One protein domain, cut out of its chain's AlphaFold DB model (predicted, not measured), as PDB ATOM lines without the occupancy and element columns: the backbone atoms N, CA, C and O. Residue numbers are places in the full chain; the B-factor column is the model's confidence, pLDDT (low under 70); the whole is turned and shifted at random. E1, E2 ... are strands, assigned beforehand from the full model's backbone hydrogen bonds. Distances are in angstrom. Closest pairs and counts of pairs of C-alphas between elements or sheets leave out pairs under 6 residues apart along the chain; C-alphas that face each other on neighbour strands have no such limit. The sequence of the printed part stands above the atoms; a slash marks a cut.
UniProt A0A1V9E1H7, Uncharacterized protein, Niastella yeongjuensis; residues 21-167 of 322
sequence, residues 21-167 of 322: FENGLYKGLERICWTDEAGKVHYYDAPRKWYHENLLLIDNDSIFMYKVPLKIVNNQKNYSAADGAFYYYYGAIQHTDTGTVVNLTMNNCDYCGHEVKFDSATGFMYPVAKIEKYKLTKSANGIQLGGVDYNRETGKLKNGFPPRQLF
ATOM      1  N   PHE A  21     -16.799  28.451 -36.116       84.88
ATOM      2  CA  PHE A  21     -17.116  28.941 -37.447       84.88
ATOM      3  C   PHE A  21     -16.103  30.023 -37.813       84.88
ATOM      4  O   PHE A  21     -15.608  30.737 -36.945       84.88
ATOM      5  N   GLU A  22     -15.745  30.112 -39.092       89.88
ATOM      6  CA  GLU A  22     -14.757  31.101 -39.506       89.88
ATOM      7  C   GLU A  22     -15.277  32.510 -39.216       89.88
ATOM      8  O   GLU A  22     -16.388  32.873 -39.605       89.88
ATOM      9  N   ASN A  23     -14.443  33.326 -38.575       93.06
ATOM     10  CA  ASN A  23     -14.738  34.741 -38.427       93.06
ATOM     11  C   ASN A  23     -14.920  35.368 -39.811       93.06
ATOM     12  O   ASN A  23     -14.158  35.117 -40.759       93.06
ATOM     13  N   GLY A  24     -15.934  36.212 -39.935       94.19
ATOM     14  CA  GLY A  24     -16.214  36.849 -41.203       94.19
ATOM     15  C   GLY A  24     -17.621  37.381 -41.331       94.19
ATOM     16  O   GLY A  24     -18.491  37.200 -40.483       94.19
ATOM     17  N   LEU A  25     -17.809  38.059 -42.451       95.81
ATOM     18  CA  LEU A  25     -19.087  38.566 -42.881       95.81
ATOM     19  C   LEU A  25     -19.696  37.593 -43.886       95.81
ATOM     20  O   LEU A  25     -19.018  37.113 -44.795       95.81
ATOM     21  N   TYR A  26     -20.988  37.359 -43.746       96.56
ATOM     22  CA  TYR A  26     -21.771  36.516 -44.621       96.56
ATOM     23  C   TYR A  26     -23.044  37.237 -45.053       96.56
ATOM     24  O   TYR A  26     -23.557  38.105 -44.342       96.56
ATOM     25  N   LYS A  27     -23.567  36.863 -46.220       96.75
ATOM     26  CA  LYS A  27     -24.807  37.410 -46.768       96.75
ATOM     27  C   LYS A  27     -25.758  36.296 -47.172       96.75
ATOM     28  O   LYS A  27     -25.374  35.386 -47.908       96.75
ATOM     29  N   GLY A  28     -26.995  36.402 -46.707       96.56
ATOM     30  CA  GLY A  28     -28.104  35.519 -47.055       96.56
ATOM     31  C   GLY A  28     -29.294  36.315 -47.579       96.56
ATOM     32  O   GLY A  28     -29.391  37.524 -47.366       96.56
ATOM     33  N   LEU A  29     -30.202  35.640 -48.280       96.06
ATOM     34  CA  LEU A  29     -31.459  36.224 -48.740       96.06
ATOM     35  C   LEU A  29     -32.617  35.389 -48.196       96.06
ATOM     36  O   LEU A  29     -32.754  34.215 -48.528       96.06
ATOM     37  N   GLU A  30     -33.451  36.008 -47.375       95.38
ATOM     38  CA  GLU A  30     -34.592  35.389 -46.707       95.38
ATOM     39  C   GLU A  30     -35.886  35.961 -47.286       95.38
ATOM     40  O   GLU A  30     -35.974  37.157 -47.552       95.38
ATOM     41  N   ARG A  31     -36.904  35.132 -47.527       92.88
ATOM     42  CA  ARG A  31     -38.218  35.635 -47.960       92.88
ATOM     43  C   ARG A  31     -38.987  36.142 -46.752       92.88
ATOM     44  O   ARG A  31     -39.070  35.432 -45.757       92.88
ATOM     45  N   ILE A  32     -39.615  37.311 -46.874       91.56
ATOM     46  CA  ILE A  32     -40.494  37.796 -45.809       91.56
ATOM     47  C   ILE A  32     -41.754  36.931 -45.800       91.56
ATOM     48  O   ILE A  32     -42.420  36.759 -46.829       91.56
ATOM     49  N   CYS A  33     -42.078  36.391 -44.630       90.44
ATOM     50  CA  CYS A  33     -43.274  35.603 -44.397       90.44
ATOM     51  C   CYS A  33     -43.957  35.997 -43.084       90.44
ATOM     52  O   CYS A  33     -43.366  36.641 -42.219       90.44
ATOM     53  N   TRP A  34     -45.215  35.604 -42.954       87.44
ATOM     54  CA  TRP A  34     -45.983  35.655 -41.719       87.44
ATOM     55  C   TRP A  34     -46.623  34.287 -41.485       87.44
ATOM     56  O   TRP A  34     -46.781  33.498 -42.416       87.44
ATOM     57  N   THR A  35     -46.940  33.977 -40.234       88.88
ATOM     58  CA  THR A  35     -47.596  32.717 -39.867       88.88
ATOM     59  C   THR A  35     -49.017  33.035 -39.427       88.88
ATOM     60  O   THR A  35     -49.203  33.958 -38.636       88.88
ATOM     61  N   ASP A  36     -50.010  32.333 -39.972       90.94
ATOM     62  CA  ASP A  36     -51.406  32.509 -39.565       90.94
ATOM     63  C   ASP A  36     -51.716  31.825 -38.223       90.94
ATOM     64  O   ASP A  36     -50.880  31.126 -37.646       90.94
ATOM     65  N   GLU A  37     -52.937  32.016 -37.722       92.50
ATOM     66  CA  GLU A  37     -53.407  31.405 -36.469       92.50
ATOM     67  C   GLU A  37     -53.374  29.865 -36.495       92.50
ATOM     68  O   GLU A  37     -53.294  29.230 -35.446       92.50
ATOM     69  N   ALA A  38     -53.392  29.254 -37.685       93.88
ATOM     70  CA  ALA A  38     -53.294  27.809 -37.874       93.88
ATOM     71  C   ALA A  38     -51.836  27.313 -37.978       93.88
ATOM     72  O   ALA A  38     -51.604  26.123 -38.197       93.88
ATOM     73  N   GLY A  39     -50.846  28.200 -37.837       91.81
ATOM     74  CA  GLY A  39     -49.428  27.860 -37.940       91.81
ATOM     75  C   GLY A  39     -48.918  27.735 -39.379       91.81
ATOM     76  O   GLY A  39     -47.789  27.290 -39.594       91.81
ATOM     77  N   LYS A  40     -49.715  28.105 -40.385       93.88
ATOM     78  CA  LYS A  40     -49.312  28.040 -41.791       93.88
ATOM     79  C   LYS A  40     -48.530  29.292 -42.176       93.88
ATOM     80  O   LYS A  40     -48.955  30.417 -41.930       93.88
ATOM     81  N   VAL A  41     -47.389  29.082 -42.829       90.88
ATOM     82  CA  VAL A  41     -46.510  30.153 -43.314       90.88
ATOM     83  C   VAL A  41     -47.012  30.690 -44.656       90.88
ATOM     84  O   VAL A  41     -47.196  29.934 -45.613       90.88
ATOM     85  N   HIS A  42     -47.172  32.006 -44.741       90.44
ATOM     86  CA  HIS A  42     -47.568  32.754 -45.931       90.44
ATOM     87  C   HIS A  42     -46.474  33.747 -46.315       90.44
ATOM     88  O   HIS A  42     -45.901  34.410 -45.456       90.44
ATOM     89  N   TYR A  43     -46.191  33.878 -47.608       89.75
ATOM     90  CA  TYR A  43     -45.155  34.780 -48.121       89.75
ATOM     91  C   TYR A  43     -45.766  36.061 -48.693       89.75
ATOM     92  O   TYR A  43     -46.832  36.034 -49.312       89.75
ATOM     93  N   TYR A  44     -45.070  37.186 -48.530       84.25
ATOM     94  CA  TYR A  44     -45.467  38.463 -49.128       84.25
ATOM     95  C   TYR A  44     -45.121  38.483 -50.626       84.25
ATOM     96  O   TYR A  44     -44.031  38.908 -51.017       84.25
ATOM     97  N   ASP A  45     -46.053  37.995 -51.454       76.88
ATOM     98  CA  ASP A  45     -45.803  37.682 -52.870       76.88
ATOM     99  C   ASP A  45     -46.505  38.591 -53.893       76.88
ATOM    100  O   ASP A  45     -46.079  38.625 -55.051       76.88
ATOM    101  N   ALA A  46     -47.525  39.368 -53.503       64.12
ATOM    102  CA  ALA A  46     -48.296  40.219 -54.415       64.12
ATOM    103  C   ALA A  46     -48.478  41.655 -53.878       64.12
ATOM    104  O   ALA A  46     -48.768  41.823 -52.695       64.12
ATOM    105  N   PRO A  47     -48.327  42.703 -54.718       68.19
ATOM    106  CA  PRO A  47     -47.927  42.671 -56.132       68.19
ATOM    107  C   PRO A  47     -46.411  42.477 -56.348       68.19
ATOM    108  O   PRO A  47     -45.949  42.504 -57.488       68.19
ATOM    109  N   ARG A  48     -45.610  42.346 -55.281       73.38
ATOM    110  CA  ARG A  48     -44.145  42.217 -55.353       73.38
ATOM    111  C   ARG A  48     -43.654  41.225 -54.301       73.38
ATOM    112  O   ARG A  48     -44.179  41.225 -53.193       73.38
ATOM    113  N   LYS A  49     -42.630  40.439 -54.645       84.62
ATOM    114  CA  LYS A  49     -41.954  39.528 -53.712       84.62
ATOM    115  C   LYS A  49     -41.014  40.308 -52.802       84.62
ATOM    116  O   LYS A  49     -40.128  41.018 -53.296       84.62
ATOM    117  N   TRP A  50     -41.201  40.140 -51.503       90.12
ATOM    118  CA  TRP A  50     -40.402  40.798 -50.479       90.12
ATOM    119  C   TRP A  50     -39.402  39.853 -49.827       90.12
ATOM    120  O   TRP A  50     -39.672  38.672 -49.599       90.12
ATOM    121  N   TYR A  51     -38.232  40.406 -49.525       93.88
ATOM    122  CA  TYR A  51     -37.111  39.693 -48.941       93.88
ATOM    123  C   TYR A  51     -36.451  40.529 -47.850       93.88
ATOM    124  O   TYR A  51     -36.470  41.760 -47.900       93.88
ATOM    125  N   HIS A  52     -35.790  39.851 -46.924       95.31
ATOM    126  CA  HIS A  52     -34.705  40.420 -46.150       95.31
ATOM    127  C   HIS A  52     -33.375  39.989 -46.765       95.31
ATOM    128  O   HIS A  52     -33.114  38.801 -46.956       95.31
ATOM    129  N   GLU A  53     -32.517  40.951 -47.096       95.62
ATOM    130  CA  GLU A  53     -31.091  40.667 -47.239       95.62
ATOM    131  C   GLU A  53     -30.466  40.672 -45.849       95.62
ATOM    132  O   GLU A  53     -30.447  41.695 -45.163       95.62
ATOM    133  N   ASN A  54     -29.973  39.510 -45.443       97.25
ATOM    134  CA  ASN A  54     -29.410  39.290 -44.128       97.25
ATOM    135  C   ASN A  54     -27.896  39.446 -44.214       97.25
ATOM    136  O   ASN A  54     -27.228  38.661 -44.889       97.25
ATOM    137  N   LEU A  55     -27.348  40.428 -43.507       97.25
ATOM    138  CA  LEU A  55     -25.919  40.535 -43.245       97.25
ATOM    139  C   LEU A  55     -25.624  39.890 -41.896       97.25
ATOM    140  O   LEU A  55     -26.228  40.248 -40.888       97.25
ATOM    141  N   LEU A  56     -24.687  38.953 -41.879       97.19
ATOM    142  CA  LEU A  56     -24.338  38.162 -40.710       97.19
ATOM    143  C   LEU A  56     -22.842  38.299 -40.437       97.19
ATOM    144  O   LEU A  56     -22.030  37.910 -41.269       97.19
ATOM    145  N   LEU A  57     -22.471  38.857 -39.294       96.81
ATOM    146  CA  LEU A  57     -21.081  38.966 -38.860       96.81
ATOM    147  C   LEU A  57     -20.827  37.951 -37.746       96.81
ATOM    148  O   LEU A  57     -21.473  38.016 -36.702       96.81
ATOM    149  N   ILE A  58     -19.872  37.054 -37.974       95.88
ATOM    150  CA  ILE A  58     -19.333  36.138 -36.968       95.88
ATOM    151  C   ILE A  58     -17.984  36.684 -36.507       95.88
ATOM    152  O   ILE A  58     -17.087  36.924 -37.321       95.88
ATOM    153  N   ASP A  59     -17.865  36.895 -35.201       93.56
ATOM    154  CA  ASP A  59     -16.646  37.327 -34.524       93.56
ATOM    155  C   ASP A  59     -16.443  36.464 -33.275       93.56
ATOM    156  O   ASP A  59     -17.038  36.699 -32.219       93.56
ATOM    157  N   ASN A  60     -15.616  35.434 -33.428       89.88
ATOM    158  CA  ASN A  60     -15.464  34.316 -32.504       89.88
ATOM    159  C   ASN A  60     -16.821  33.623 -32.307       89.88
ATOM    160  O   ASN A  60     -17.499  33.295 -33.279       89.88
ATOM    161  N   ASP A  61     -17.260  33.460 -31.062       89.94
ATOM    162  CA  ASP A  61     -18.561  32.862 -30.754       89.94
ATOM    163  C   ASP A  61     -19.712  33.882 -30.784       89.94
ATOM    164  O   ASP A  61     -20.863  33.516 -30.554       89.94
ATOM    165  N   SER A  62     -19.432  35.163 -31.058       93.38
ATOM    166  CA  SER A  62     -20.462  36.199 -31.182       93.38
ATOM    167  C   SER A  62     -20.995  36.285 -32.603       93.38
ATOM    168  O   SER A  62     -20.240  36.245 -33.576       93.38
ATOM    169  N   ILE A  63     -22.306  36.480 -32.718       96.44
ATOM    170  CA  ILE A  63     -22.986  36.607 -34.001       96.44
ATOM    171  C   ILE A  63     -23.904  37.825 -34.006       96.44
ATOM    172  O   ILE A  63     -24.688  38.054 -33.083       96.44
ATOM    173  N   PHE A  64     -23.785  38.621 -35.063       97.12
ATOM    174  CA  PHE A  64     -24.572  39.827 -35.285       97.12
ATOM    175  C   PHE A  64     -25.314  39.669 -36.602       97.12
ATOM    176  O   PHE A  64     -24.688  39.419 -37.631       97.12
ATOM    177  N   MET A  65     -26.632  39.824 -36.588       97.81
ATOM    178  CA  MET A  65     -27.456  39.691 -37.783       97.81
ATOM    179  C   MET A  65     -28.264  40.959 -38.010       97.81
ATOM    180  O   MET A  65     -29.023  41.394 -37.148       97.81
ATOM    181  N   TYR A  66     -28.092  41.537 -39.190       96.44
ATOM    182  CA  TYR A  66     -28.818  42.702 -39.656       96.44
ATOM    183  C   TYR A  66     -29.680  42.311 -40.848       96.44
ATOM    184  O   TYR A  66     -29.154  41.829 -41.853       96.44
ATOM    185  N   LYS A  67     -30.995  42.492 -40.733       95.50
ATOM    186  CA  LYS A  67     -31.948  42.179 -41.802       95.50
ATOM    187  C   LYS A  67     -32.403  43.468 -42.478       95.50
ATOM    188  O   LYS A  67     -32.939  44.350 -41.809       95.50
ATOM    189  N   VAL A  68     -32.204  43.561 -43.794       93.56
ATOM    190  CA  VAL A  68     -32.569  44.736 -44.598       93.56
ATOM    191  C   VAL A  68     -33.723  44.404 -45.537       93.56
ATOM    192  O   VAL A  68     -33.569  43.517 -46.379       93.56
ATOM    193  N   PRO A  69     -34.854  45.119 -45.462       93.25
ATOM    194  CA  PRO A  69     -36.000  44.857 -46.314       93.25
ATOM    195  C   PRO A  69     -35.729  45.325 -47.746       93.25
ATOM    196  O   PRO A  69     -35.324  46.466 -48.005       93.25
ATOM    197  N   LEU A  70     -35.971  44.436 -48.705       92.81
ATOM    198  CA  LEU A  70     -35.862  44.731 -50.124       92.81
ATOM    199  C   LEU A  70     -36.899  43.975 -50.946       92.81
ATOM    200  O   LEU A  70     -37.415  42.927 -50.565       92.81
ATOM    201  N   LYS A  71     -37.144  44.489 -52.144       91.00
ATOM    202  CA  LYS A  71     -37.876  43.803 -53.207       91.00
ATOM    203  C   LYS A  71     -36.951  43.564 -54.391       91.00
ATOM    204  O   LYS A  71     -36.097  44.398 -54.703       91.00
ATOM    205  N   ILE A  72     -37.157  42.449 -55.081       89.62
ATOM    206  CA  ILE A  72     -36.445  42.136 -56.321       89.62
ATOM    207  C   ILE A  72     -37.418  42.320 -57.482       89.62
ATOM    208  O   ILE A  72     -38.430  41.629 -57.567       89.62
ATOM    209  N   VAL A  73     -37.117  43.269 -58.367       87.75
ATOM    210  CA  VAL A  73     -37.909  43.560 -59.571       87.75
ATOM    211  C   VAL A  73     -36.958  43.532 -60.757       87.75
ATOM    212  O   VAL A  73     -35.957  44.238 -60.736       87.75
ATOM    213  N   ASN A  74     -37.237  42.704 -61.768       87.44
ATOM    214  CA  ASN A  74     -36.380  42.547 -62.953       87.44
ATOM    215  C   ASN A  74     -34.900  42.287 -62.593       87.44
ATOM    216  O   ASN A  74     -34.000  42.922 -63.135       87.44
ATOM    217  N   ASN A  75     -34.654  41.392 -61.627       86.69
ATOM    218  CA  ASN A  75     -33.329  41.077 -61.067       86.69
ATOM    219  C   ASN A  75     -32.585  42.256 -60.408       86.69
ATOM    220  O   ASN A  75     -31.411  42.128 -60.063       86.69
ATOM    221  N   GLN A  76     -33.258  43.384 -60.170       88.94
ATOM    222  CA  GLN A  76     -32.705  44.527 -59.451       88.94
ATOM    223  C   GLN A  76     -33.220  44.565 -58.012       88.94
ATOM    224  O   GLN A  76     -34.424  44.465 -57.756       88.94
ATOM    225  N   LYS A  77     -32.289  44.737 -57.069       90.56
ATOM    226  CA  LYS A  77     -32.590  44.919 -55.646       90.56
ATOM    227  C   LYS A  77     -33.009  46.361 -55.394       90.56
ATOM    228  O   LYS A  77     -32.255  47.285 -55.684       90.56
ATOM    229  N   ASN A  78     -34.193  46.537 -54.822       89.25
ATOM    230  CA  ASN A  78     -34.717  47.829 -54.404       89.25
ATOM    231  C   ASN A  78     -35.002  47.772 -52.901       89.25
ATOM    232  O   ASN A  78     -35.897  47.044 -52.475       89.25
ATOM    233  N   TYR A  79     -34.247  48.522 -52.106       86.50
ATOM    234  CA  TYR A  79     -34.398  48.569 -50.651       86.50
ATOM    235  C   TYR A  79     -35.578  49.473 -50.258       86.50
ATOM    236  O   TYR A  79     -35.786  50.507 -50.895       86.50
ATOM    237  N   SER A  80     -36.368  49.090 -49.247       78.00
ATOM    238  CA  SER A  80     -37.517  49.884 -48.771       78.00
ATOM    239  C   SER A  80     -37.726  49.718 -47.271       78.00
ATOM    240  O   SER A  80     -38.115  48.648 -46.818       78.00
ATOM    241  N   ALA A  81     -37.527  50.801 -46.521       66.62
ATOM    242  CA  ALA A  81     -37.741  50.862 -45.076       66.62
ATOM    243  C   ALA A  81     -39.196  50.578 -44.656       66.62
ATOM    244  O   ALA A  81     -39.433  49.906 -43.656       66.62
ATOM    245  N   ALA A  82     -40.164  51.089 -45.425       64.06
ATOM    246  CA  ALA A  82     -41.564  51.175 -45.011       64.06
ATOM    247  C   ALA A  82     -42.309  49.828 -44.998       64.06
ATOM    248  O   ALA A  82     -43.307  49.698 -44.300       64.06
ATOM    249  N   ASP A  83     -41.835  48.834 -45.752       69.06
ATOM    250  CA  ASP A  83     -42.620  47.631 -46.076       69.06
ATOM    251  C   ASP A  83     -42.105  46.344 -45.406       69.06
ATOM    252  O   ASP A  83     -42.648  45.266 -45.642       69.06
ATOM    253  N   GLY A  84     -41.043  46.414 -44.595       76.44
ATOM    254  CA  GLY A  84     -40.449  45.200 -44.022       76.44
ATOM    255  C   GLY A  84     -39.558  45.364 -42.797       76.44
ATOM    256  O   GLY A  84     -39.097  44.332 -42.314       76.44
ATOM    257  N   ALA A  85     -39.362  46.594 -42.298       86.69
ATOM    258  CA  ALA A  85     -38.557  46.952 -41.124       86.69
ATOM    259  C   ALA A  85     -37.080  46.514 -41.175       86.69
ATOM    260  O   ALA A  85     -36.702  45.569 -41.867       86.69
ATOM    261  N   PHE A  86     -36.228  47.215 -40.433       89.25
ATOM    262  CA  PHE A  86     -34.829  46.824 -40.253       89.25
ATOM    263  C   PHE A  86     -34.676  46.149 -38.904       89.25
ATOM    264  O   PHE A  86     -35.129  46.694 -37.904       89.25
ATOM    265  N   TYR A  87     -34.014  44.997 -38.860       92.56
ATOM    266  CA  TYR A  87     -33.877  44.243 -37.617       92.56
ATOM    267  C   TYR A  87     -32.421  44.033 -37.238       92.56
ATOM    268  O   TYR A  87     -31.610  43.648 -38.084       92.56
ATOM    269  N   TYR A  88     -32.125  44.208 -35.952       93.62
ATOM    270  CA  TYR A  88     -30.791  44.056 -35.390       93.62
ATOM    271  C   TYR A  88     -30.822  42.981 -34.305       93.62
ATOM    272  O   TYR A  88     -31.417  43.147 -33.236       93.62
ATOM    273  N   TYR A  89     -30.163  41.867 -34.598       96.00
ATOM    274  CA  TYR A  89     -30.071  40.720 -33.712       96.00
ATOM    275  C   TYR A  89     -28.640  40.513 -33.237       96.00
ATOM    276  O   TYR A  89     -27.694  40.572 -34.025       96.00
ATOM    277  N   TYR A  90     -28.499  40.183 -31.961       95.44
ATOM    278  CA  TYR A  90     -27.240  39.760 -31.364       95.44
ATOM    279  C   TYR A  90     -27.417  38.410 -30.678       95.44
ATOM    280  O   TYR A  90     -28.449  38.142 -30.060       95.44
ATOM    281  N   GLY A  91     -26.407  37.558 -30.769       94.88
ATOM    282  CA  GLY A  91     -26.420  36.268 -30.112       94.88
ATOM    283  C   GLY A  91     -25.041  35.668 -29.943       94.88
ATOM    284  O   GLY A  91     -24.018  36.279 -30.261       94.88
ATOM    285  N   ALA A  92     -25.048  34.425 -29.477       93.12
ATOM    286  CA  ALA A  92     -23.861  33.596 -29.377       93.12
ATOM    287  C   ALA A  92     -24.095  32.229 -30.026       93.12
ATOM    288  O   ALA A  92     -25.204  31.679 -29.980       93.12
ATOM    289  N   ILE A  93     -23.033  31.693 -30.617       94.38
ATOM    290  CA  ILE A  93     -22.962  30.328 -31.125       94.38
ATOM    291  C   ILE A  93     -22.802  29.390 -29.926       94.38
ATOM    292  O   ILE A  93     -21.969  29.608 -29.051       94.38
ATOM    293  N   GLN A  94     -23.629  28.351 -29.867       92.56
ATOM    294  CA  GLN A  94     -23.607  27.345 -28.814       92.56
ATOM    295  C   GLN A  94     -23.468  25.960 -29.433       92.56
ATOM    296  O   GLN A  94     -24.255  25.562 -30.294       92.56
ATOM    297  N   HIS A  95     -22.489  25.204 -28.954       91.25
ATOM    298  CA  HIS A  95     -22.325  23.802 -29.310       91.25
ATOM    299  C   HIS A  95     -23.044  22.937 -28.272       91.25
ATOM    300  O   HIS A  95     -22.787  23.046 -27.075       91.25
ATOM    301  N   THR A  96     -23.967  22.101 -28.735       89.75
ATOM    302  CA  THR A  96     -24.714  21.132 -27.931       89.75
ATOM    303  C   THR A  96     -24.437  19.722 -28.445       89.75
ATOM    304  O   THR A  96     -23.977  19.539 -29.573       89.75
ATOM    305  N   ASP A  97     -24.791  18.703 -27.662       89.56
ATOM    306  CA  ASP A  97     -24.628  17.294 -28.067       89.56
ATOM    307  C   ASP A  97     -25.383  16.956 -29.367       89.56
ATOM    308  O   ASP A  97     -25.023  16.048 -30.110       89.56
ATOM    309  N   THR A  98     -26.441  17.715 -29.662       90.38
ATOM    310  CA  THR A  98     -27.311  17.551 -30.835       90.38
ATOM    311  C   THR A  98     -26.910  18.406 -32.043       90.38
ATOM    312  O   THR A  98     -27.558  18.325 -33.091       90.38
ATOM    313  N   GLY A  99     -25.861  19.226 -31.932       92.00
ATOM    314  CA  GLY A  99     -25.347  20.056 -33.022       92.00
ATOM    315  C   GLY A  99     -24.962  21.468 -32.589       92.00
ATOM    316  O   GLY A  99     -24.776  21.756 -31.416       92.00
ATOM    317  N   THR A 100     -24.825  22.375 -33.557       94.25
ATOM    318  CA  THR A 100     -24.586  23.794 -33.259       94.25
ATOM    319  C   THR A 100     -25.878  24.583 -33.407       94.25
ATOM    320  O   THR A 100     -26.595  24.451 -34.403       94.25
ATOM    321  N   VAL A 101     -26.172  25.405 -32.408       95.62
ATOM    322  CA  VAL A 101     -27.338  26.282 -32.371       95.62
ATOM    323  C   VAL A 101     -26.911  27.719 -32.118       95.62
ATOM    324  O   VAL A 101     -25.850  27.987 -31.562       95.62
ATOM    325  N   VAL A 102     -27.760  28.650 -32.520       96.06
ATOM    326  CA  VAL A 102     -27.603  30.072 -32.252       96.06
ATOM    327  C   VAL A 102     -28.895  30.576 -31.633       96.06
ATOM    328  O   VAL A 102     -29.969  30.323 -32.176       96.06
ATOM    329  N   ASN A 103     -28.784  31.307 -30.527       94.62
ATOM    330  CA  ASN A 103     -29.895  32.075 -29.973       94.62
ATOM    331  C   ASN A 103     -29.672  33.549 -30.315       94.62
ATOM    332  O   ASN A 103     -28.717  34.154 -29.830       94.62
ATOM    333  N   LEU A 104     -30.530  34.103 -31.162       95.69
ATOM    334  CA  LEU A 104     -30.499  35.491 -31.603       95.69
ATOM    335  C   LEU A 104     -31.552  36.281 -30.839       95.69
ATOM    336  O   LEU A 104     -32.732  35.958 -30.883       95.69
ATOM    337  N   THR A 105     -31.123  37.329 -30.153       93.31
ATOM    338  CA  THR A 105     -32.008  38.261 -29.456       93.31
ATOM    339  C   THR A 105     -32.165  39.511 -30.306       93.31
ATOM    340  O   THR A 105     -31.169  40.159 -30.639       93.31
ATOM    341  N   MET A 106     -33.401  39.841 -30.678       91.12
ATOM    342  CA  MET A 106     -33.733  41.096 -31.344       91.12
ATOM    343  C   MET A 106     -33.667  42.225 -30.324       91.12
ATOM    344  O   MET A 106     -34.504  42.313 -29.424       91.12
ATOM    345  N   ASN A 107     -32.667  43.080 -30.472       82.31
ATOM    346  CA  ASN A 107     -32.392  44.144 -29.515       82.31
ATOM    347  C   ASN A 107     -32.843  45.517 -30.008       82.31
ATOM    348  O   ASN A 107     -33.143  46.397 -29.207       82.31
ATOM    349  N   ASN A 108     -32.888  45.697 -31.324       84.00
ATOM    350  CA  ASN A 108     -33.334  46.929 -31.942       84.00
ATOM    351  C   ASN A 108     -34.070  46.618 -33.243       84.00
ATOM    352  O   ASN A 108     -33.859  45.567 -33.864       84.00
ATOM    353  N   CYS A 109     -34.933  47.538 -33.644       86.06
ATOM    354  CA  CYS A 109     -35.671  47.444 -34.880       86.06
ATOM    355  C   CYS A 109     -36.176  48.818 -35.322       86.06
ATOM    356  O   CYS A 109     -36.822  49.523 -34.552       86.06
ATOM    357  N   ASP A 110     -35.931  49.167 -36.582       82.88
ATOM    358  CA  ASP A 110     -36.497  50.373 -37.176       82.88
ATOM    359  C   ASP A 110     -37.791  49.999 -37.908       82.88
ATOM    360  O   ASP A 110     -37.788  49.106 -38.760       82.88
ATOM    361  N   TYR A 111     -38.878  50.723 -37.625       80.69
ATOM    362  CA  TYR A 111     -40.193  50.562 -38.266       80.69
ATOM    363  C   TYR A 111     -40.930  49.241 -37.971       80.69
ATOM    364  O   TYR A 111     -41.700  48.778 -38.813       80.69
ATOM    365  N   CYS A 112     -40.762  48.644 -36.787       78.88
ATOM    366  CA  CYS A 112     -41.612  47.529 -36.349       78.88
ATOM    367  C   CYS A 112     -42.349  47.800 -35.034       78.88
ATOM    368  O   CYS A 112     -42.006  48.691 -34.259       78.88
ATOM    369  N   GLY A 113     -43.397  47.008 -34.799       76.56
ATOM    370  CA  GLY A 113     -44.056  46.941 -33.502       76.56
ATOM    371  C   GLY A 113     -43.200  46.169 -32.500       76.56
ATOM    372  O   GLY A 113     -42.614  45.140 -32.838       76.56
ATOM    373  N   HIS A 114     -43.163  46.651 -31.262       75.00
ATOM    374  CA  HIS A 114     -42.521  45.957 -30.151       75.00
ATOM    375  C   HIS A 114     -43.584  45.365 -29.234       75.00
ATOM    376  O   HIS A 114     -44.526  46.051 -28.838       75.00
ATOM    377  N   GLU A 115     -43.416  44.095 -28.874       76.69
ATOM    378  CA  GLU A 115     -44.187  43.515 -27.784       76.69
ATOM    379  C   GLU A 115     -43.730  44.146 -26.469       76.69
ATOM    380  O   GLU A 115     -42.530  44.297 -26.215       76.69
ATOM    381  N   VAL A 116     -44.692  44.536 -25.635       77.12
ATOM    382  CA  VAL A 116     -44.422  45.127 -24.329       77.12
ATOM    383  C   VAL A 116     -45.207  44.408 -23.242       77.12
ATOM    384  O   VAL A 116     -46.380  44.079 -23.403       77.12
ATOM    385  N   LYS A 117     -44.565  44.194 -22.097       72.62
ATOM    386  CA  LYS A 117     -45.201  43.712 -20.879       72.62
ATOM    387  C   LYS A 117     -45.658  44.901 -20.048       72.62
ATOM    388  O   LYS A 117     -44.828  45.709 -19.642       72.62
ATOM    389  N   PHE A 118     -46.955  44.977 -19.768       71.44
ATOM    390  CA  PHE A 118     -47.523  45.964 -18.852       71.44
ATOM    391  C   PHE A 118     -47.456  45.465 -17.402       71.44
ATOM    392  O   PHE A 118     -47.898  44.358 -17.093       71.44
ATOM    393  N   ASP A 119     -46.902  46.281 -16.514       62.19
ATOM    394  CA  ASP A 119     -46.899  46.089 -15.068       62.19
ATOM    395  C   ASP A 119     -47.995  46.952 -14.452       62.19
ATOM    396  O   ASP A 119     -47.905  48.178 -14.415       62.19
ATOM    397  N   SER A 120     -49.045  46.296 -13.967       58.41
ATOM    398  CA  SER A 120     -50.216  46.957 -13.401       58.41
ATOM    399  C   SER A 120     -49.957  47.639 -12.057       58.41
ATOM    400  O   SER A 120     -50.729  48.520 -11.689       58.41
ATOM    401  N   ALA A 121     -48.895  47.273 -11.330       46.09
ATOM    402  CA  ALA A 121     -48.569  47.885 -10.045       46.09
ATOM    403  C   ALA A 121     -47.881  49.247 -10.225       46.09
ATOM    404  O   ALA A 121     -48.096  50.164  -9.435       46.09
ATOM    405  N   THR A 122     -47.062  49.379 -11.270       51.69
ATOM    406  CA  THR A 122     -46.288  50.601 -11.567       51.69
ATOM    407  C   THR A 122     -46.846  51.409 -12.739       51.69
ATOM    408  O   THR A 122     -46.485  52.571 -12.918       51.69
ATOM    409  N   GLY A 123     -47.719  50.811 -13.553       52.53
ATOM    410  CA  GLY A 123     -48.174  51.367 -14.827       52.53
ATOM    411  C   GLY A 123     -47.097  51.344 -15.919       52.53
ATOM    412  O   GLY A 123     -47.214  52.064 -16.912       52.53
ATOM    413  N   PHE A 124     -46.012  50.583 -15.737       49.28
ATOM    414  CA  PHE A 124     -44.873  50.578 -16.655       49.28
ATOM    415  C   PHE A 124     -45.027  49.551 -17.774       49.28
ATOM    416  O   PHE A 124     -45.582  48.474 -17.585       49.28
ATOM    417  N   MET A 125     -44.505  49.890 -18.954       54.44
ATOM    418  CA  MET A 125     -44.398  48.984 -20.094       54.44
ATOM    419  C   MET A 125     -42.929  48.649 -20.328       54.44
ATOM    420  O   MET A 125     -42.098  49.552 -20.419       54.44
ATOM    421  N   TYR A 126     -42.620  47.362 -20.440       61.78
ATOM    422  CA  TYR A 126     -41.265  46.868 -20.669       61.78
ATOM    423  C   TYR A 126     -41.194  46.154 -22.014       61.78
ATOM    424  O   TYR A 126     -42.027  45.278 -22.240       61.78
ATOM    425  N   PRO A 127     -40.224  46.459 -22.891       67.88
ATOM    426  CA  PRO A 127     -40.064  45.706 -24.126       67.88
ATOM    427  C   PRO A 127     -39.780  44.234 -23.807       67.88
ATOM    428  O   PRO A 127     -38.958  43.912 -22.946       67.88
ATOM    429  N   VAL A 128     -40.468  43.340 -24.508       76.62
ATOM    430  CA  VAL A 128     -40.198  41.905 -24.479       76.62
ATOM    431  C   VAL A 128     -39.215  41.611 -25.603       76.62
ATOM    432  O   VAL A 128     -39.504  41.833 -26.778       76.62
ATOM    433  N   ALA A 129     -38.018  41.150 -25.243       79.00
ATOM    434  CA  ALA A 129     -37.008  40.799 -26.230       79.00
ATOM    435  C   ALA A 129     -37.463  39.567 -27.023       79.00
ATOM    436  O   ALA A 129     -37.756  38.518 -26.445       79.00
ATOM    437  N   LYS A 130     -37.491  39.680 -28.354       87.81
ATOM    438  CA  LYS A 130     -37.775  38.543 -29.233       87.81
ATOM    439  C   LYS A 130     -36.523  37.676 -29.334       87.81
ATOM    440  O   LYS A 130     -35.479  38.164 -29.764       87.81
ATOM    441  N   ILE A 131     -36.623  36.406 -28.950       91.69
ATOM    442  CA  ILE A 131     -35.520  35.442 -29.039       91.69
ATOM    443  C   ILE A 131     -35.852  34.411 -30.113       91.69
ATOM    444  O   ILE A 131     -36.873  33.730 -30.040       91.69
ATOM    445  N   GLU A 132     -34.972  34.279 -31.096       93.81
ATOM    446  CA  GLU A 132     -35.077  33.312 -32.182       93.81
ATOM    447  C   GLU A 132     -33.951  32.284 -32.059       93.81
ATOM    448  O   GLU A 132     -32.779  32.635 -31.913       93.81
ATOM    449  N   LYS A 133     -34.302  30.996 -32.099       95.50
ATOM    450  CA  LYS A 133     -33.339  29.897 -32.011       95.50
ATOM    451  C   LYS A 133     -33.206  29.208 -33.357       95.50
ATOM    452  O   LYS A 133     -34.183  28.707 -33.905       95.50
ATOM    453  N   TYR A 134     -31.975  29.113 -33.842       95.94
ATOM    454  CA  TYR A 134     -31.663  28.549 -35.146       95.94
ATOM    455  C   TYR A 134     -30.630  27.435 -35.047       95.94
ATOM    456  O   TYR A 134     -29.687  27.509 -34.259       95.94
ATOM    457  N   LYS A 135     -30.780  26.408 -35.887       95.88
ATOM    458  CA  LYS A 135     -29.700  25.456 -36.163       95.88
ATOM    459  C   LYS A 135     -28.686  26.125 -37.090       95.88
ATOM    460  O   LYS A 135     -29.095  26.748 -38.072       95.88
ATOM    461  N   LEU A 136     -27.401  25.970 -36.778       95.62
ATOM    462  CA  LEU A 136     -26.286  26.460 -37.582       95.62
ATOM    463  C   LEU A 136     -25.508  25.272 -38.159       95.62
ATOM    464  O   LEU A 136     -25.058  24.389 -37.425       95.62
ATOM    465  N   THR A 137     -25.352  25.243 -39.477       95.62
ATOM    466  CA  THR A 137     -24.627  24.193 -40.206       95.62
ATOM    467  C   THR A 137     -23.638  24.808 -41.193       95.62
ATOM    468  O   THR A 137     -23.831  25.921 -41.675       95.62
ATOM    469  N   LYS A 138     -22.548  24.096 -41.497       93.69
ATOM    470  CA  LYS A 138     -21.657  24.468 -42.607       93.69
ATOM    471  C   LYS A 138     -22.324  24.097 -43.934       93.69
ATOM    472  O   LYS A 138     -22.960  23.048 -44.026       93.69
ATOM    473  N   SER A 139     -22.151  24.936 -44.948       92.56
ATOM    474  CA  SER A 139     -22.547  24.663 -46.333       92.56
ATOM    475  C   SER A 139     -21.315  24.731 -47.243       92.56
ATOM    476  O   SER A 139     -20.237  25.127 -46.802       92.56
ATOM    477  N   ALA A 140     -21.448  24.343 -48.514       88.94
ATOM    478  CA  ALA A 140     -20.318  24.327 -49.450       88.94
ATOM    479  C   ALA A 140     -19.655  25.710 -49.631       88.94
ATOM    480  O   ALA A 140     -18.445  25.786 -49.820       88.94
ATOM    481  N   ASN A 141     -20.439  26.789 -49.533       87.69
ATOM    482  CA  ASN A 141     -20.002  28.162 -49.819       87.69
ATOM    483  C   ASN A 141     -20.071  29.097 -48.594       87.69
ATOM    484  O   ASN A 141     -19.941  30.318 -48.722       87.69
ATOM    485  N   GLY A 142     -20.292  28.544 -47.401       94.88
ATOM    486  CA  GLY A 142     -20.416  29.322 -46.175       94.88
ATOM    487  C   GLY A 142     -21.154  28.558 -45.088       94.88
ATOM    488  O   GLY A 142     -20.706  27.502 -44.637       94.88
ATOM    489  N   ILE A 143     -22.271  29.117 -44.634       96.19
ATOM    490  CA  ILE A 143     -23.057  28.565 -43.529       96.19
ATOM    491  C   ILE A 143     -24.541  28.578 -43.872       96.19
ATOM    492  O   ILE A 143     -24.981  29.292 -44.768       96.19
ATOM    493  N   GLN A 144     -25.319  27.795 -43.143       96.88
ATOM    494  CA  GLN A 144     -26.768  27.808 -43.206       96.88
ATOM    495  C   GLN A 144     -27.319  28.035 -41.801       96.88
ATOM    496  O   GLN A 144     -26.901  27.385 -40.841       96.88
ATOM    497  N   LEU A 145     -28.253  28.976 -41.688       96.50
ATOM    498  CA  LEU A 145     -28.871  29.389 -40.432       96.50
ATOM    499  C   LEU A 145     -30.378  29.505 -40.655       96.50
ATOM    500  O   LEU A 145     -30.823  30.260 -41.515       96.50
ATOM    501  N   GLY A 146     -31.170  28.720 -39.921       90.19
ATOM    502  CA  GLY A 146     -32.636  28.781 -40.023       90.19
ATOM    503  C   GLY A 146     -33.208  28.447 -41.408       90.19
ATOM    504  O   GLY A 146     -34.278  28.930 -41.754       90.19
ATOM    505  N   GLY A 147     -32.495  27.649 -42.210       92.44
ATOM    506  CA  GLY A 147     -32.887  27.312 -43.586       92.44
ATOM    507  C   GLY A 147     -32.504  28.359 -44.638       92.44
ATOM    508  O   GLY A 147     -32.795  28.161 -45.814       92.44
ATOM    509  N   VAL A 148     -31.835  29.446 -44.243       96.44
ATOM    510  CA  VAL A 148     -31.265  30.441 -45.159       96.44
ATOM    511  C   VAL A 148     -29.789  30.124 -45.371       96.44
ATOM    512  O   VAL A 148     -29.046  29.932 -44.406       96.44
ATOM    513  N   ASP A 149     -29.361  30.083 -46.633       97.56
ATOM    514  CA  ASP A 149     -27.957  29.909 -46.999       97.56
ATOM    515  C   ASP A 149     -27.240  31.262 -47.019       97.56
ATOM    516  O   ASP A 149     -27.680  32.223 -47.657       97.56
ATOM    517  N   TYR A 150     -26.109  31.319 -46.325       97.44
ATOM    518  CA  TYR A 150     -25.271  32.498 -46.184       97.44
ATOM    519  C   TYR A 150     -23.911  32.245 -46.825       97.44
ATOM    520  O   TYR A 150     -23.146  31.382 -46.388       97.44
ATOM    521  N   ASN A 151     -23.589  33.041 -47.839       96.81
ATOM    522  CA  ASN A 151     -22.303  32.971 -48.523       96.81
ATOM    523  C   ASN A 151     -21.316  33.936 -47.873       96.81
ATOM    524  O   ASN A 151     -21.697  35.045 -47.487       96.81
ATOM    525  N   ARG A 152     -20.049  33.527 -47.753       95.38
ATOM    526  CA  ARG A 152     -19.001  34.389 -47.193       95.38
ATOM    527  C   ARG A 152     -18.728  35.569 -48.129       95.38
ATOM    528  O   ARG A 152     -18.500  35.388 -49.323       95.38
ATOM    529  N   GLU A 153     -18.720  36.776 -47.582       94.12
ATOM    530  CA  GLU A 153     -18.395  38.000 -48.310       94.12
ATOM    531  C   GLU A 153     -16.879  38.229 -48.266       94.12
ATOM    532  O   GLU A 153     -16.295  38.427 -47.202       94.12
ATOM    533  N   THR A 154     -16.231  38.200 -49.430       88.75
ATOM    534  CA  THR A 154     -14.772  38.375 -49.568       88.75
ATOM    535  C   THR A 154     -14.365  39.805 -49.937       88.75
ATOM    536  O   THR A 154     -13.185  40.147 -49.889       88.75
ATOM    537  N   GLY A 155     -15.330  40.656 -50.301       82.31
ATOM    538  CA  GLY A 155     -15.113  42.050 -50.688       82.31
ATOM    539  C   GLY A 155     -15.466  43.055 -49.590       82.31
ATOM    540  O   GLY A 155     -16.161  42.744 -48.623       82.31
ATOM    541  N   LYS A 156     -15.037  44.312 -49.765       76.69
ATOM    542  CA  LYS A 156     -15.562  45.424 -48.961       76.69
ATOM    543  C   LYS A 156     -17.039  45.617 -49.305       76.69
ATOM    544  O   LYS A 156     -17.368  45.906 -50.455       76.69
ATOM    545  N   LEU A 157     -17.927  45.500 -48.317       74.88
ATOM    546  CA  LEU A 157     -19.311  45.933 -48.492       74.88
ATOM    547  C   LEU A 157     -19.324  47.409 -48.884       74.88
ATOM    548  O   LEU A 157     -18.745  48.235 -48.179       74.88
ATOM    549  N   LYS A 158     -20.049  47.747 -49.954       74.88
ATOM    550  CA  LYS A 158     -20.222  49.137 -50.401       74.88
ATOM    551  C   LYS A 158     -20.725  50.053 -49.273       74.88
ATOM    552  O   LYS A 158     -20.306  51.200 -49.202       74.88
ATOM    553  N   ASN A 159     -21.565  49.513 -48.387       76.69
ATOM    554  CA  ASN A 159     -22.189  50.244 -47.281       76.69
ATOM    555  C   ASN A 159     -21.694  49.800 -45.888       76.69
ATOM    556  O   ASN A 159     -22.222  50.264 -44.885       76.69
ATOM    557  N   GLY A 160     -20.694  48.911 -45.812       86.62
ATOM    558  CA  GLY A 160     -20.216  48.355 -44.540       86.62
ATOM    559  C   GLY A 160     -21.240  47.483 -43.795       86.62
ATOM    560  O   GLY A 160     -22.376  47.301 -44.228       86.62
ATOM    561  N   PHE A 161     -20.802  46.914 -42.672       92.12
ATOM    562  CA  PHE A 161     -21.686  46.316 -41.669       92.12
ATOM    563  C   PHE A 161     -22.082  47.414 -40.664       92.12
ATOM    564  O   PHE A 161     -21.226  48.254 -40.365       92.12
ATOM    565  N   PRO A 162     -23.325  47.453 -40.146       91.00
ATOM    566  CA  PRO A 162     -23.731  48.519 -39.234       91.00
ATOM    567  C   PRO A 162     -22.853  48.582 -37.968       91.00
ATOM    568  O   PRO A 162     -22.310  47.557 -37.540       91.00
ATOM    569  N   PRO A 163     -22.717  49.759 -37.329       90.38
ATOM    570  CA  PRO A 163     -22.006  49.882 -36.060       90.38
ATOM    571  C   PRO A 163     -22.573  48.937 -34.990       90.38
ATOM    572  O   PRO A 163     -23.788  48.865 -34.807       90.38
ATOM    573  N   ARG A 164     -21.699  48.253 -34.233       87.25
ATOM    574  CA  ARG A 164     -22.110  47.252 -33.223       87.25
ATOM    575  C   ARG A 164     -23.091  47.797 -32.181       87.25
ATOM    576  O   ARG A 164     -23.938  47.052 -31.710       87.25
ATOM    577  N   GLN A 165     -23.016  49.090 -31.864       85.50
ATOM    578  CA  GLN A 165     -23.927  49.764 -30.931       85.50
ATOM    579  C   GLN A 165     -25.414  49.640 -31.305       85.50
ATOM    580  O   GLN A 165     -26.247  49.702 -30.416       85.50
ATOM    581  N   LEU A 166     -25.747  49.413 -32.584       83.25
ATOM    582  CA  LEU A 166     -27.131  49.216 -33.035       83.25
ATOM    583  C   LEU A 166     -27.688  47.817 -32.723       83.25
ATOM    584  O   LEU A 166     -28.897  47.623 -32.765       83.25
ATOM    585  N   PHE A 167     -26.820  46.841 -32.438       85.69
ATOM    586  CA  PHE A 167     -27.193  45.452 -32.131       85.69
ATOM    587  C   PHE A 167     -27.346  45.193 -30.642       85.69
ATOM    588  O   PHE A 167     -27.850  44.146 -30.237       85.69
TER     589      PHE A 167
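AT A GLANCE: This is residues 21 to 167 of the 322 residues of an uncharacterized protein of Niastella yeongjuensis (UniProt A0A1V9E1H7). A closed barrel of eight antiparallel strands, with two small hairpin arms: E9 and E10 reach farthest out, and E2 and E3 extend from one end of E1. The strands E5 and E6 make a further hairpin at the barrel's rim, and residues 153 to 167, with no named element, pass along the barrel's outside. The 147 printed residues hold no named helix and 13 named strands, E1 to E13 in chain order, with 90 residues in them: the class is all strand. The whole is compact, radius of gyration of the C-alphas 16.6 A, and spans 53 by 43 by 34 A.

HOW THE PARTS SIT: Begin in the barrel at E5, residues 62 to 73. On one side of it find E4, residues 50 to 59, with N 55 and O 66 2.8 A apart; on the other side are E7, residues 86 to 96, with N 65 and O 89 at 2.9 A, and E6, residues 76 to 79, with N 71 and O 78 at 2.9 A, within hydrogen-bond range. E4, E5 and E6 form a meander, each strand the antiparallel neighbour of the one before. Round the ring, E7 pairs with E8, residues 99 to 110, N 94 to O 101 being 2.8 A; E8 bends by 57 degrees at residue 107. Next to E8 look for E11, residues 130 to 139, N 104 to O 132 being 2.8 A. E11, E12, residues 142 to 145, and E13, residues 148 to 152, form a second meander, with N 144 to O 137 at 2.8 A and N 150 to O 143 at 2.8 A. E1, residues 24 to 31, closes the ring: N 27 and O 151 of E13 are 2.9 A apart, and N 26 and O 56 of E4 are 2.7 A apart. E1 runs on into E2, residues 33 to 35, at 63 degrees; E2 and E3, residues 41 to 43, form a hairpin, N 34 to O 42 being 2.9 A. The hairpin of E9, residues 116 to 119, and E10, residues 124 to 127, has N 117 and O 126 at 2.8 A; E10 runs on into E11 at 7 degrees.

IN THESE COORDINATES: Find C-alpha 62 at (-20.462, 36.199, -31.182); E5 runs 34.1 A to C-alpha 73. E8 measures 32.6 A, E7 30.2 A, E4 28.8 A, E11 26.8 A and E1 23.1 A. E1 begins at C-alpha 24, (-16.214, 36.849, -41.203), and E13 ends at C-alpha 152, (-19.001, 34.389, -47.193).

THE WHOLE: The C-alphas of Asn 74 and Ala 121 are the two farthest apart, 54.6 A. The printed part has no cut, and no link is long. Confidence is under 70 at residues 46 to 47, 81 to 83 and 119 to 127.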